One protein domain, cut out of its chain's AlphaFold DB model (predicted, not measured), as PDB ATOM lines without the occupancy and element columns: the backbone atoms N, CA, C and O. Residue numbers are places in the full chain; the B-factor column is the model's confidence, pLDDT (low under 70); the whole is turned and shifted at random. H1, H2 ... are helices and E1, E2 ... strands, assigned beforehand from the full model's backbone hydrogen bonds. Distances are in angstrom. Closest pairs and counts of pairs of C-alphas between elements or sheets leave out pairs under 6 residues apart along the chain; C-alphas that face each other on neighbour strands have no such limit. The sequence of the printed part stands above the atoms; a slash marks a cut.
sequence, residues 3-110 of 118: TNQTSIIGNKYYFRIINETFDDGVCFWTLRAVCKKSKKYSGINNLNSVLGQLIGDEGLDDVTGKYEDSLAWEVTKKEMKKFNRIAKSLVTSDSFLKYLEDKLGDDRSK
ATOM      1  N   THR A   3     112.122 127.495 139.508       88.56
ATOM      2  CA  THR A   3     113.082 126.618 140.188       88.56
ATOM      3  C   THR A   3     113.530 125.521 139.231       88.56
ATOM      4  O   THR A   3     112.709 124.796 138.670       88.56
ATOM      5  N   ASN A   4     114.840 125.392 139.032       90.31
ATOM      6  CA  ASN A   4     115.439 124.339 138.218       90.31
ATOM      7  C   ASN A   4     116.433 123.537 139.057       90.31
ATOM      8  O   ASN A   4     117.395 124.087 139.600       90.31
ATOM      9  N   GLN A   5     116.217 122.225 139.118       91.06
ATOM     10  CA  GLN A   5     117.061 121.303 139.857       91.06
ATOM     11  C   GLN A   5     117.722 120.291 138.920       91.06
ATOM     12  O   GLN A   5     117.058 119.585 138.164       91.06
ATOM     13  N   THR A   6     119.042 120.144 139.044       93.12
ATOM     14  CA  THR A   6     119.781 119.010 138.478       93.12
ATOM     15  C   THR A   6     120.163 118.043 139.593       93.12
ATOM     16  O   THR A   6     120.782 118.454 140.573       93.12
ATOM     17  N   SER A   7     119.829 116.761 139.434       92.81
ATOM     18  CA  SER A   7     120.219 115.699 140.370       92.81
ATOM     19  C   SER A   7     121.312 114.823 139.761       92.81
ATOM     20  O   SER A   7     121.189 114.388 138.618       92.81
ATOM     21  N   ILE A   8     122.362 114.549 140.529       93.19
ATOM     22  CA  ILE A   8     123.514 113.726 140.143       93.19
ATOM     23  C   ILE A   8     123.661 112.603 141.172       93.19
ATOM     24  O   ILE A   8     123.493 112.814 142.376       93.19
ATOM     25  N   ILE A   9     123.921 111.386 140.699       93.56
ATOM     26  CA  ILE A   9     123.991 110.191 141.541       93.56
ATOM     27  C   ILE A   9     125.457 109.933 141.905       93.56
ATOM     28  O   ILE A   9     126.240 109.568 141.037       93.56
ATOM     29  N   GLY A  10     125.809 110.102 143.183       91.12
ATOM     30  CA  GLY A  10     127.077 109.628 143.750       91.12
ATOM     31  C   GLY A  10     126.979 108.181 144.237       91.12
ATOM     32  O   GLY A  10     125.980 107.505 143.973       91.12
ATOM     33  N   ASN A  11     127.955 107.688 145.006       92.00
ATOM     34  CA  ASN A  11     127.891 106.335 145.573       92.00
ATOM     35  C   ASN A  11     127.041 106.311 146.848       92.00
ATOM     36  O   ASN A  11     126.047 105.580 146.914       92.00
ATOM     37  N   LYS A  12     127.387 107.146 147.830       92.12
ATOM     38  CA  LYS A  12     126.739 107.275 149.148       92.12
ATOM     39  C   LYS A  12     125.677 108.383 149.188       92.12
ATOM     40  O   LYS A  12     124.752 108.309 150.007       92.12
ATOM     41  N   TYR A  13     125.771 109.374 148.300       92.06
ATOM     42  CA  TYR A  13     124.903 110.556 148.290       92.06
ATOM     43  C   TYR A  13     124.264 110.811 146.916       92.06
ATOM     44  O   TYR A  13     124.735 110.337 145.882       92.06
ATOM     45  N   TYR A  14     123.155 111.547 146.908       93.69
ATOM     46  CA  TYR A  14     122.670 112.272 145.735       93.69
ATOM     47  C   TYR A  14     123.099 113.728 145.860       93.69
ATOM     48  O   TYR A  14     122.927 114.322 146.922       93.69
ATOM     49  N   PHE A  15     123.588 114.316 144.777       93.62
ATOM     50  CA  PHE A  15     123.947 115.727 144.727       93.62
ATOM     51  C   PHE A  15     122.880 116.490 143.959       93.62
ATOM     52  O   PHE A  15     122.477 116.080 142.870       93.62
ATOM     53  N   ARG A  16     122.392 117.586 144.534       94.06
ATOM     54  CA  ARG A  16     121.358 118.430 143.936       94.06
ATOM     55  C   ARG A  16     121.906 119.827 143.745       94.06
ATOM     56  O   ARG A  16     122.298 120.470 144.710       94.06
ATOM     57  N   ILE A  17     121.902 120.277 142.500       94.56
ATOM     58  CA  ILE A  17     122.190 121.659 142.141       94.56
ATOM     59  C   ILE A  17     120.846 122.343 141.924       94.56
ATOM     60  O   ILE A  17     120.108 121.954 141.016       94.56
ATOM     61  N   ILE A  18     120.525 123.314 142.770       94.62
ATOM     62  CA  ILE A  18     119.245 124.021 142.793       94.62
ATOM     63  C   ILE A  18     119.497 125.461 142.357       94.62
ATOM     64  O   ILE A  18     120.399 126.125 142.866       94.62
ATOM     65  N   ASN A  19     118.709 125.914 141.386       94.44
ATOM     66  CA  ASN A  19     118.714 127.276 140.881       94.44
ATOM     67  C   ASN A  19     117.316 127.851 141.052       94.44
ATOM     68  O   ASN A  19     116.362 127.293 140.508       94.44
ATOM     69  N   GLU A  20     117.205 128.970 141.748       93.94
ATOM     70  CA  GLU A  20     115.951 129.694 141.923       93.94
ATOM     71  C   GLU A  20     116.102 131.072 141.295       93.94
ATOM     72  O   GLU A  20     117.123 131.736 141.462       93.94
ATOM     73  N   THR A  21     115.122 131.486 140.501       92.19
ATOM     74  CA  THR A  21     115.084 132.817 139.892       92.19
ATOM     75  C   THR A  21     113.737 133.455 140.184       92.19
ATOM     76  O   THR A  21     112.683 132.890 139.873       92.19
ATOM     77  N   PHE A  22     113.794 134.635 140.783       89.44
ATOM     78  CA  PHE A  22     112.650 135.453 141.146       89.44
ATOM     79  C   PHE A  22     112.360 136.472 140.042       89.44
ATOM     80  O   PHE A  22     113.190 136.732 139.164       89.44
ATOM     81  N   ASP A  23     111.135 136.993 140.037       87.25
ATOM     82  CA  ASP A  23     110.627 137.810 138.930       87.25
ATOM     83  C   ASP A  23     111.277 139.212 138.901       87.25
ATOM     84  O   ASP A  23     111.336 139.849 137.852       87.25
ATOM     85  N   ASP A  24     111.858 139.641 140.024       88.19
ATOM     86  CA  ASP A  24     112.708 140.830 140.180       88.19
ATOM     87  C   ASP A  24     114.155 140.630 139.681       88.19
ATOM     88  O   ASP A  24     114.962 141.559 139.684       88.19
ATOM     89  N   GLY A  25     114.492 139.425 139.210       83.81
ATOM     90  CA  GLY A  25     115.815 139.075 138.703       83.81
ATOM     91  C   GLY A  25     116.786 138.548 139.760       83.81
ATOM     92  O   GLY A  25     117.885 138.129 139.375       83.81
ATOM     93  N   VAL A  26     116.392 138.499 141.038       88.50
ATOM     94  CA  VAL A  26     117.185 137.876 142.104       88.50
ATOM     95  C   VAL A  26     117.325 136.384 141.814       88.50
ATOM     96  O   VAL A  26     116.373 135.713 141.401       88.50
ATOM     97  N   CYS A  27     118.536 135.854 141.976       91.62
ATOM     98  CA  CYS A  27     118.815 134.448 141.732       91.62
ATOM     99  C   CYS A  27     119.517 133.823 142.936       91.62
ATOM    100  O   CYS A  27     120.508 134.365 143.420       91.62
ATOM    101  N   PHE A  28     119.056 132.647 143.352       92.06
ATOM    102  CA  PHE A  28     119.700 131.854 144.392       92.06
ATOM    103  C   PHE A  28     120.258 130.559 143.822       92.06
ATOM    104  O   PHE A  28     119.670 129.929 142.935       92.06
ATOM    105  N   TRP A  29     121.416 130.167 144.335       93.00
ATOM    106  CA  TRP A  29     122.101 128.942 143.960       93.00
ATOM    107  C   TRP A  29     122.413 128.108 145.194       93.00
ATOM    108  O   TRP A  29     122.870 128.625 146.210       93.00
ATOM    109  N   THR A  30     122.174 126.801 145.109       93.12
ATOM    110  CA  THR A  30     122.530 125.859 146.171       93.12
ATOM    111  C   THR A  30     123.094 124.564 145.598       93.12
ATOM    112  O   THR A  30     122.547 124.009 144.642       93.12
ATOM    113  N   LEU A  31     124.126 124.020 146.247       92.56
ATOM    114  CA  LEU A  31     124.568 122.641 146.060       92.56
ATOM    115  C   LEU A  31     124.306 121.854 147.346       92.56
ATOM    116  O   LEU A  31     124.887 122.153 148.382       92.56
ATOM    117  N   ARG A  32     123.446 120.833 147.282       91.56
ATOM    118  CA  ARG A  32     123.106 119.978 148.431       91.56
ATOM    119  C   ARG A  32     123.582 118.551 148.224       91.56
ATOM    120  O   ARG A  32     123.455 118.012 147.122       91.56
ATOM    121  N   ALA A  33     124.032 117.913 149.298       92.00
ATOM    122  CA  ALA A  33     124.222 116.469 149.358       92.00
ATOM    123  C   ALA A  33     123.074 115.832 150.146       92.00
ATOM    124  O   ALA A  33     122.744 116.282 151.235       92.00
ATOM    125  N   VAL A  34     122.480 114.763 149.616       91.25
ATOM    126  CA  VAL A  34     121.403 113.998 150.256       91.25
ATOM    127  C   VAL A  34     121.883 112.573 150.477       91.25
ATOM    128  O   VAL A  34     122.181 111.854 149.524       91.25
ATOM    129  N   CYS A  35     121.948 112.126 151.728       90.25
ATOM    130  CA  CYS A  35     122.407 110.779 152.037       90.25
ATOM    131  C   CYS A  35     121.396 109.733 151.565       90.25
ATOM    132  O   CYS A  35     120.229 109.752 151.966       90.25
ATOM    133  N   LYS A  36     121.858 108.746 150.790       90.44
ATOM    134  CA  LYS A  36     120.987 107.674 150.288       90.44
ATOM    135  C   LYS A  36     120.346 106.859 151.410       90.44
ATOM    136  O   LYS A  36     119.173 106.507 151.284       90.44
ATOM    137  N   LYS A  37     121.108 106.592 152.482       88.25
ATOM    138  CA  LYS A  37     120.703 105.736 153.611       88.25
ATOM    139  C   LYS A  37     119.751 106.440 154.574       88.25
ATOM    140  O   LYS A  37     118.708 105.891 154.887       88.25
ATOM    141  N   SER A  38     120.114 107.626 155.066       85.69
ATOM    142  CA  SER A  38     119.323 108.317 156.097       85.69
ATOM    143  C   SER A  38     118.317 109.314 155.563       85.69
ATOM    144  O   SER A  38     117.527 109.813 156.351       85.69
ATOM    145  N   LYS A  39     118.385 109.657 154.271       85.81
ATOM    146  CA  LYS A  39     117.578 110.731 153.675       85.81
ATOM    147  C   LYS A  39     117.752 112.083 154.375       85.81
ATOM    148  O   LYS A  39     116.892 112.936 154.259       85.81
ATOM    149  N   LYS A  40     118.861 112.292 155.085       84.00
ATOM    150  CA  LYS A  40     119.265 113.613 155.581       84.00
ATOM    151  C   LYS A  40     120.007 114.369 154.485       84.00
ATOM    152  O   LYS A  40     120.623 113.716 153.634       84.00
ATOM    153  N   TYR A  41     119.982 115.695 154.521       86.38
ATOM    154  CA  TYR A  41     120.738 116.533 153.597       86.38
ATOM    155  C   TYR A  41     121.603 117.562 154.320       86.38
ATOM    156  O   TYR A  41     121.420 117.828 155.502       86.38
ATOM    157  N   SER A  42     122.548 118.135 153.589       83.94
ATOM    158  CA  SER A  42     123.243 119.354 153.994       83.94
ATOM    159  C   SER A  42     123.550 120.200 152.755       83.94
ATOM    160  O   SER A  42     123.721 119.655 151.653       83.94
ATOM    161  N   GLY A  43     123.541 121.524 152.915       86.69
ATOM    162  CA  GLY A  43     124.079 122.458 151.930       86.69
ATOM    163  C   GLY A  43     125.600 122.383 151.967       86.69
ATOM    164  O   GLY A  43     126.209 122.608 153.002       86.69
ATOM    165  N   ILE A  44     126.221 122.010 150.852       88.38
ATOM    166  CA  ILE A  44     127.662 121.729 150.795       88.38
ATOM    167  C   ILE A  44     128.441 122.809 150.046       88.38
ATOM    168  O   ILE A  44     129.642 122.665 149.835       88.38
ATOM    169  N   ASN A  45     127.762 123.880 149.630       86.75
ATOM    170  CA  ASN A  45     128.370 125.043 148.986       86.75
ATOM    171  C   ASN A  45     129.467 125.693 149.848       86.75
ATOM    172  O   ASN A  45     130.440 126.184 149.281       86.75
ATOM    173  N   ASN A  46     129.363 125.599 151.179       81.56
ATOM    174  CA  ASN A  46     130.301 126.225 152.120       81.56
ATOM    175  C   ASN A  46     131.382 125.268 152.637       81.56
ATOM    176  O   ASN A  46     132.236 125.671 153.418       81.56
ATOM    177  N   LEU A  47     131.401 124.003 152.201       83.94
ATOM    178  CA  LEU A  47     132.525 123.130 152.532       83.94
ATOM    179  C   LEU A  47     133.791 123.712 151.910       83.94
ATOM    180  O   LEU A  47     133.827 123.880 150.696       83.94
ATOM    181  N   ASN A  48     134.852 123.928 152.691       80.38
ATOM    182  CA  ASN A  48     136.099 124.552 152.212       80.38
ATOM    183  C   ASN A  48     136.614 123.942 150.897       80.38
ATOM    184  O   ASN A  48     137.024 124.649 149.981       80.38
ATOM    185  N   SER A  49     136.529 122.615 150.771       83.00
ATOM    186  CA  SER A  49     136.931 121.905 149.550       83.00
ATOM    187  C   SER A  49     136.053 122.176 148.323       83.00
ATOM    188  O   SER A  49     136.537 122.067 147.203       83.00
ATOM    189  N   VAL A  50     134.779 122.517 148.515       86.88
ATOM    190  CA  VAL A  50     133.841 122.919 147.456       86.88
ATOM    191  C   VAL A  50     133.989 124.412 147.178       86.88
ATOM    192  O   VAL A  50     134.103 124.803 146.017       86.88
ATOM    193  N   LEU A  51     134.056 125.228 148.229       84.50
ATOM    194  CA  LEU A  51     134.238 126.673 148.161       84.50
ATOM    195  C   LEU A  51     135.487 127.027 147.344       84.50
ATOM    196  O   LEU A  51     135.373 127.694 146.317       84.50
ATOM    197  N   GLY A  52     136.649 126.462 147.691       83.25
ATOM    198  CA  GLY A  52     137.901 126.695 146.962       83.25
ATOM    199  C   GLY A  52     137.834 126.328 145.475       83.25
ATOM    200  O   GLY A  52     138.512 126.935 144.654       83.25
ATOM    201  N   GLN A  53     136.963 125.394 145.082       86.81
ATOM    202  CA  GLN A  53     136.759 125.045 143.672       86.81
ATOM    203  C   GLN A  53     135.794 126.002 142.954       86.81
ATOM    204  O   GLN A  53     135.941 126.250 141.757       86.81
ATOM    205  N   LEU A  54     134.783 126.527 143.655       86.25
ATOM    206  CA  LEU A  54     133.775 127.430 143.088       86.25
ATOM    207  C   LEU A  54     134.309 128.855 142.892       86.25
ATOM    208  O   LEU A  54     134.069 129.460 141.835       86.25
ATOM    209  N   ILE A  55     135.017 129.379 143.894       81.75
ATOM    210  CA  ILE A  55     135.487 130.771 143.925       81.75
ATOM    211  C   ILE A  55     136.995 130.924 143.680       81.75
ATOM    212  O   ILE A  55     137.380 131.944 143.114       81.75
ATOM    213  N   GLY A  56     137.813 129.898 143.951       74.19
ATOM    214  CA  GLY A  56     139.279 129.985 143.861       74.19
ATOM    215  C   GLY A  56     139.909 130.776 145.015       74.19
ATOM    216  O   GLY A  56     139.196 131.331 145.848       74.19
ATOM    217  N   ASP A  57     141.244 130.841 145.046       61.44
ATOM    218  CA  ASP A  57     142.003 131.510 146.120       61.44
ATOM    219  C   ASP A  57     141.840 133.043 146.101       61.44
ATOM    220  O   ASP A  57     141.838 133.683 147.145       61.44
ATOM    221  N   GLU A  58     141.627 133.638 144.923       54.25
ATOM    222  CA  GLU A  58     141.492 135.096 144.740       54.25
ATOM    223  C   GLU A  58     140.119 135.656 145.168       54.25
ATOM    224  O   GLU A  58     139.918 136.867 145.160       54.25
ATOM    225  N   GLY A  59     139.156 134.791 145.507       54.25
ATOM    226  CA  GLY A  59     137.786 135.181 145.858       54.25
ATOM    227  C   GLY A  59     137.425 135.000 147.330       54.25
ATOM    228  O   GLY A  59     136.279 135.249 147.691       54.25
ATOM    229  N   LEU A  60     138.342 134.522 148.175       53.09
ATOM    230  CA  LEU A  60     138.042 134.280 149.588       53.09
ATOM    231  C   LEU A  60     137.989 135.599 150.370       53.09
ATOM    232  O   LEU A  60     136.966 135.889 150.979       53.09
ATOM    233  N   ASP A  61     139.001 136.458 150.258       50.19
ATOM    234  CA  ASP A  61     139.120 137.653 151.111       50.19
ATOM    235  C   ASP A  61     138.014 138.710 150.900       50.19
ATOM    236  O   ASP A  61     137.660 139.409 151.846       50.19
ATOM    237  N   ASP A  62     137.418 138.792 149.703       49.97
ATOM    238  CA  ASP A  62     136.376 139.784 149.360       49.97
ATOM    239  C   ASP A  62     134.942 139.208 149.395       49.97
ATOM    240  O   ASP A  62     133.960 139.942 149.255       49.97
ATOM    241  N   VAL A  63     134.790 137.884 149.546       54.03
ATOM    242  CA  VAL A  63     133.491 137.198 149.380       54.03
ATOM    243  C   VAL A  63     133.127 136.247 150.531       54.03
ATOM    244  O   VAL A  63     131.999 135.750 150.575       54.03
ATOM    245  N   THR A  64     134.025 136.077 151.507       51.97
ATOM    246  CA  THR A  64     133.806 135.386 152.798       51.97
ATOM    247  C   THR A  64     132.453 135.746 153.423       51.97
ATOM    248  O   THR A  64     131.589 134.883 153.583       51.97
ATOM    249  N   GLY A  65     132.162 137.037 153.608       57.16
ATOM    250  CA  GLY A  65     130.909 137.474 154.243       57.16
ATOM    251  C   GLY A  65     129.623 137.190 153.451       57.16
ATOM    252  O   GLY A  65     128.544 137.125 154.036       57.16
ATOM    253  N   LYS A  66     129.698 137.014 152.124       64.12
ATOM    254  CA  LYS A  66     128.515 136.774 151.274       64.12
ATOM    255  C   LYS A  66     128.096 135.300 151.261       64.12
ATOM    256  O   LYS A  66     126.939 134.993 150.971       64.12
ATOM    257  N   TYR A  67     129.036 134.396 151.524       65.88
ATOM    258  CA  TYR A  67     128.874 132.974 151.237       65.88
ATOM    259  C   TYR A  67     128.978 132.065 152.462       65.88
ATOM    260  O   TYR A  67     128.355 131.006 152.442       65.88
ATOM    261  N   GLU A  68     129.693 132.456 153.519       58.84
ATOM    262  CA  GLU A  68     130.098 131.534 154.592       58.84
ATOM    263  C   GLU A  68     128.944 130.947 155.423       58.84
ATOM    264  O   GLU A  68     129.004 129.766 155.764       58.84
ATOM    265  N   ASP A  69     127.844 131.680 155.624       60.69
ATOM    266  CA  ASP A  69     126.781 131.257 156.559       60.69
ATOM    267  C   ASP A  69     125.425 130.935 155.915       60.69
ATOM    268  O   ASP A  69     124.488 130.523 156.600       60.69
ATOM    269  N   SER A  70     125.284 131.090 154.594       67.38
ATOM    270  CA  SER A  70     124.006 130.818 153.928       67.38
ATOM    271  C   SER A  70     123.967 129.450 153.248       67.38
ATOM    272  O   SER A  70     124.827 129.107 152.434       67.38
ATOM    273  N   LEU A  71     122.887 128.704 153.497       73.69
ATOM    274  CA  LEU A  71     122.538 127.479 152.765       73.69
ATOM    275  C   LEU A  71     122.255 127.735 151.279       73.69
ATOM    276  O   LEU A  71     122.276 126.792 150.495       73.69
ATOM    277  N   ALA A  72     121.964 128.979 150.891       84.88
ATOM    278  CA  ALA A  72     121.710 129.380 149.513       84.88
ATOM    279  C   ALA A  72     122.409 130.708 149.210       84.88
ATOM    280  O   ALA A  72     122.267 131.688 149.940       84.88
ATOM    281  N   TRP A  73     123.156 130.767 148.115       88.62
ATOM    282  CA  TRP A  73     123.882 131.974 147.741       88.62
ATOM    283  C   TRP A  73     123.070 132.823 146.784       88.62
ATOM    284  O   TRP A  73     122.658 132.337 145.729       88.62
ATOM    285  N   GLU A  74     122.910 134.103 147.109       89.25
ATOM    286  CA  GLU A  74     122.447 135.084 146.136       89.25
ATOM    287  C   GLU A  74     123.557 135.336 145.106       89.25
ATOM    288  O   GLU A  74     124.687 135.723 145.428       89.25
ATOM    289  N   VAL A  75     123.250 135.078 143.840       88.88
ATOM    290  CA  VAL A  75     124.218 135.090 142.745       88.88
ATOM    291  C   VAL A  75     123.643 135.788 141.526       88.88
ATOM    292  O   VAL A  75     122.441 135.819 141.288       88.88
ATOM    293  N   THR A  76     124.510 136.302 140.672       90.19
ATOM    294  CA  THR A  76     124.123 136.729 139.329       90.19
ATOM    295  C   THR A  76     123.846 135.514 138.435       90.19
ATOM    296  O   THR A  76     124.398 134.425 138.617       90.19
ATOM    297  N   LYS A  77     123.077 135.705 137.353       89.50
ATOM    298  CA  LYS A  77     122.872 134.659 136.325       89.50
ATOM    299  C   LYS A  77     124.188 134.145 135.720       89.50
ATOM    300  O   LYS A  77     124.256 133.001 135.265       89.50
ATOM    301  N   LYS A  78     125.232 134.983 135.681       89.62
ATOM    302  CA  LYS A  78     126.569 134.613 135.188       89.62
ATOM    303  C   LYS A  78     127.277 133.681 136.174       89.62
ATOM    304  O   LYS A  78     127.775 132.636 135.755       89.62
ATOM    305  N   GLU A  79     127.281 134.029 137.457       89.81
ATOM    306  CA  GLU A  79     127.835 133.193 138.531       89.81
ATOM    307  C   GLU A  79     127.096 131.863 138.633       89.81
ATOM    308  O   GLU A  79     127.734 130.817 138.607       89.81
ATOM    309  N   MET A  80     125.763 131.875 138.594       91.62
ATOM    310  CA  MET A  80     124.945 130.661 138.581       91.62
ATOM    311  C   MET A  80     125.362 129.687 137.469       91.62
ATOM    312  O   MET A  80     125.566 128.496 137.707       91.62
ATOM    313  N   LYS A  81     125.549 130.180 136.235       91.62
ATOM    314  CA  LYS A  81     126.032 129.349 135.118       91.62
ATOM    315  C   LYS A  81     127.447 128.817 135.368       91.62
ATOM    316  O   LYS A  81     127.708 127.647 135.076       91.62
ATOM    317  N   LYS A  82     128.349 129.646 135.913       91.69
ATOM    318  CA  LYS A  82     129.716 129.242 136.290       91.69
ATOM    319  C   LYS A  82     129.676 128.129 137.343       91.69
ATOM    320  O   LYS A  82     130.269 127.075 137.113       91.69
ATOM    321  N   PHE A  83     128.946 128.329 138.437       92.75
ATOM    322  CA  PHE A  83     128.835 127.387 139.549       92.75
ATOM    323  C   PHE A  83     128.167 126.084 139.131       92.75
ATOM    324  O   PHE A  83     128.683 125.022 139.452       92.75
ATOM    325  N   ASN A  84     127.119 126.128 138.303       93.75
ATOM    326  CA  ASN A  84     126.513 124.922 137.736       93.75
ATOM    327  C   ASN A  84     127.521 124.068 136.966       93.75
ATOM    328  O   ASN A  84     127.526 122.848 137.103       93.75
ATOM    329  N   ARG A  85     128.375 124.695 136.149       93.88
ATOM    330  CA  ARG A  85     129.401 123.977 135.384       93.88
ATOM    331  C   ARG A  85     130.451 123.354 136.305       93.88
ATOM    332  O   ARG A  85     130.767 122.179 136.139       93.88
ATOM    333  N   ILE A  86     130.966 124.129 137.259       92.38
ATOM    334  CA  ILE A  86     131.997 123.667 138.197       92.38
ATOM    335  C   ILE A  86     131.438 122.555 139.087       92.38
ATOM    336  O   ILE A  86     131.999 121.467 139.107       92.38
ATOM    337  N   ALA A  87     130.295 122.776 139.738       92.62
ATOM    338  CA  ALA A  87     129.665 121.797 140.618       92.62
ATOM    339  C   ALA A  87     129.394 120.473 139.901       92.62
ATOM    340  O   ALA A  87     129.729 119.424 140.442       92.62
ATOM    341  N   LYS A  88     128.875 120.513 138.662       92.75
ATOM    342  CA  LYS A  88     128.722 119.307 137.832       92.75
ATOM    343  C   LYS A  88     130.050 118.579 137.674       92.75
ATOM    344  O   LYS A  88     130.111 117.404 137.997       92.75
ATOM    345  N   SER A  89     131.099 119.284 137.250       91.69
ATOM    346  CA  SER A  89     132.431 118.696 137.075       91.69
ATOM    347  C   SER A  89     132.989 118.088 138.365       91.69
ATOM    348  O   SER A  89     133.618 117.033 138.312       91.69
ATOM    349  N   LEU A  90     132.764 118.733 139.513       89.19
ATOM    350  CA  LEU A  90     133.232 118.257 140.816       89.19
ATOM    351  C   LEU A  90     132.548 116.950 141.212       89.19
ATOM    352  O   LEU A  90     133.223 115.982 141.549       89.19
ATOM    353  N   VAL A  91     131.215 116.904 141.141       88.06
ATOM    354  CA  VAL A  91     130.447 115.740 141.610       88.06
ATOM    355  C   VAL A  91     130.343 114.610 140.578       88.06
ATOM    356  O   VAL A  91     129.747 113.579 140.875       88.06
ATOM    357  N   THR A  92     130.909 114.780 139.379       89.25
ATOM    358  CA  THR A  92     131.068 113.706 138.380       89.25
ATOM    359  C   THR A  92     132.508 113.218 138.234       89.25
ATOM    360  O   THR A  92     132.743 112.262 137.505       89.25
ATOM    361  N   SER A  93     133.481 113.876 138.866       91.12
ATOM    362  CA  SER A  93     134.875 113.427 138.868       91.12
ATOM    363  C   SER A  93     135.053 112.314 139.897       91.12
ATOM    364  O   SER A  93     134.848 112.561 141.081       91.12
ATOM    365  N   ASP A  94     135.461 111.113 139.482       86.69
ATOM    366  CA  ASP A  94     135.552 109.945 140.375       86.69
ATOM    367  C   ASP A  94     136.424 110.189 141.617       86.69
ATOM    368  O   ASP A  94     136.058 109.809 142.734       86.69
ATOM    369  N   SER A  95     137.573 110.850 141.445       87.12
ATOM    370  CA  SER A  95     138.507 111.122 142.541       87.12
ATOM    371  C   SER A  95     137.946 112.144 143.531       87.12
ATOM    372  O   SER A  95     138.001 111.928 144.744       87.12
ATOM    373  N   PHE A  96     137.367 113.233 143.020       86.62
ATOM    374  CA  PHE A  96     136.810 114.294 143.854       86.62
ATOM    375  C   PHE A  96     135.503 113.862 144.517       86.62
ATOM    376  O   PHE A  96     135.297 114.126 145.698       86.62
ATOM    377  N   LEU A  97     134.651 113.137 143.791       88.81
ATOM    378  CA  LEU A  97     133.422 112.553 144.307       88.81
ATOM    379  C   LEU A  97     133.722 111.650 145.503       88.81
ATOM    380  O   LEU A  97     133.123 111.829 146.558       88.81
ATOM    381  N   LYS A  98     134.682 110.726 145.379       89.44
ATOM    382  CA  LYS A  98     135.066 109.848 146.491       89.44
ATOM    383  C   LYS A  98     135.549 110.644 147.705       89.44
ATOM    384  O   LYS A  98     135.060 110.415 148.808       89.44
ATOM    385  N   TYR A  99     136.458 111.596 147.489       90.19
ATOM    386  CA  TYR A  99     136.947 112.485 148.545       90.19
ATOM    387  C   TYR A  99     135.797 113.224 149.250       90.19
ATOM    388  O   TYR A  99     135.720 113.229 150.479       90.19
ATOM    389  N   LEU A 100     134.878 113.802 148.475       89.31
ATOM    390  CA  LEU A 100     133.738 114.551 148.988       89.31
ATOM    391  C   LEU A 100     132.796 113.649 149.793       89.31
ATOM    392  O   LEU A 100     132.359 114.031 150.871       89.31
ATOM    393  N   GLU A 101     132.496 112.440 149.318       89.88
ATOM    394  CA  GLU A 101     131.623 111.504 150.035       89.88
ATOM    395  C   GLU A 101     132.227 110.986 151.346       89.88
ATOM    396  O   GLU A 101     131.478 110.699 152.287       89.88
ATOM    397  N   ASP A 102     133.551 110.862 151.419       88.50
ATOM    398  CA  ASP A 102     134.248 110.518 152.657       88.50
ATOM    399  C   ASP A 102     134.198 111.696 153.644       88.50
ATOM    400  O   ASP A 102     133.755 111.509 154.777       88.50
ATOM    401  N   LYS A 103     134.472 112.929 153.188       85.19
ATOM    402  CA  LYS A 103     134.326 114.146 154.011       85.19
ATOM    403  C   LYS A 103     132.908 114.370 154.527       85.19
ATOM    404  O   LYS A 103     132.718 114.653 155.705       85.19
ATOM    405  N   LEU A 104     131.902 114.167 153.683       87.00
ATOM    406  CA  LEU A 104     130.495 114.243 154.079       87.00
ATOM    407  C   LEU A 104     130.126 113.176 155.115       87.00
ATOM    408  O   LEU A 104     129.253 113.401 155.951       87.00
ATOM    409  N   GLY A 105     130.766 112.004 155.055       80.56
ATOM    410  CA  GLY A 105     130.650 110.977 156.088       80.56
ATOM    411  C   GLY A 105     131.178 111.457 157.441       80.56
ATOM    412  O   GLY A 105     130.493 111.265 158.448       80.56
ATOM    413  N   ASP A 106     132.335 112.119 157.443       74.50
ATOM    414  CA  ASP A 106     132.954 112.686 158.644       74.50
ATOM    415  C   ASP A 106     132.095 113.814 159.243       74.50
ATOM    416  O   ASP A 106     131.768 113.766 160.430       74.50
ATOM    417  N   ASP A 107     131.649 114.790 158.445       70.25
ATOM    418  CA  ASP A 107     130.851 115.924 158.950       70.25
ATOM    419  C   ASP A 107     129.452 115.502 159.411       70.25
ATOM    420  O   ASP A 107     128.911 116.033 160.383       70.25
ATOM    421  N   ARG A 108     128.887 114.447 158.816       66.44
ATOM    422  CA  ARG A 108     127.638 113.853 159.308       66.44
ATOM    423  C   ARG A 108     127.742 113.357 160.749       66.44
ATOM    424  O   ARG A 108     126.741 113.390 161.466       66.44
ATOM    425  N   SER A 109     128.915 112.897 161.178       60.47
ATOM    426  CA  SER A 109     129.123 112.459 162.563       60.47
ATOM    427  C   SER A 109     129.078 113.613 163.575       60.47
ATOM    428  O   SER A 109     128.849 113.365 164.755       60.47
ATOM    429  N   LYS A 110     129.210 114.866 163.110       62.84
ATOM    430  CA  LYS A 110     129.223 116.082 163.937       62.84
ATOM    431  C   LYS A 110     127.859 116.771 164.064       62.84
ATOM    432  O   LYS A 110     127.735 117.722 164.821       62.84
TER     433      LYS A 110
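This is residues 3 to 110 of the 118 residues of an uncharacterized protein of Ignavibacteria bacterium RIFOXYC2_FULL_35_21 (UniProt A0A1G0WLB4). One twisted sheet of four strands, E1 to E4, forms a wall; the long helix H3 runs along it over one face, and H4 crosses the strands on that same face, making a corner with H3. H1 packs on H3, while the short helix H2 lies farther out among loops. The 108 printed residues hold four named strands and then four named helices, E1 E2 E3 E4 H1 H2 H3 H4, of mixed class. The sheet's order is E1 - E2 - E3 - E4, all antiparallel. The whole is compact and rounded, with a radius of gyration of the C-alphas of 13.5 A and spans of 38 by 30 by 25 A.

Look first at E1, residues 3 to 9, E2, residues 13 to 21, E3, residues 27 to 35, and E4, residues 40 to 43: they make a meander, each strand the antiparallel neighbour of the one before, and three hairpins. Between E1 and E2 find N 6 and O 17 within hydrogen-bond range at 2.9 A; between E2 and E3, N 16 and O 32 at 2.8 A; between E3 and E4, N 35 and O 40 at 2.8 A. H3, residues 77 to 92, is on the sheet at a height of 9.6 A, over E2 and along the strands, at 8 degrees to E2 on the local plane; its closest C-alphas to E3 are those of Met 80 and Trp 29, 6.3 A. H4, residues 94 to 108, is on the same face at a height of 9.8 A and runs across the strands, at 81 degrees to E3 on the local plane. H3 and H4 only just touch, with 3 pairs of C-alphas within 8 A, and only at the corner: Val 91 and Leu 97 are closest, their C-alphas 5.1 A apart, and the lines are about perpendicular at 85 degrees. H1, residues 48 to 55, is not on the sheet; it touches residues 83 to 87 of H3 at a steep tilt of 43 degrees, opposite ways, with the C-alphas of Leu 54 and Phe 83 closest at 6.1 A. H2, residues 64 to 67, touches no helix. Every O i to N i+4 pair is within hydrogen-bond range in H3 and H4, and 3 of 4 in H1; H2 is too short for such a pair.

Find C-alpha 3 at (113.082, 126.618, 140.188), where E1 begins, 19.8 A long. E2 measures 25.7 A and E3 26.1 A from first to last C-alpha; E4 is short. H3 runs 22.6 A from C-alpha 77 at (122.872, 134.659, 136.325). H4 runs 20.9 A to C-alpha 108 at (127.638, 113.853, 159.308).

The C-alphas of Asp 24 and Ser 109, the two farthest apart, are 39.7 A apart. The printed part has no cut, and no link is long. Expect low confidence, pLDDT under 70, at residues 57 to 70 and 108 to 110.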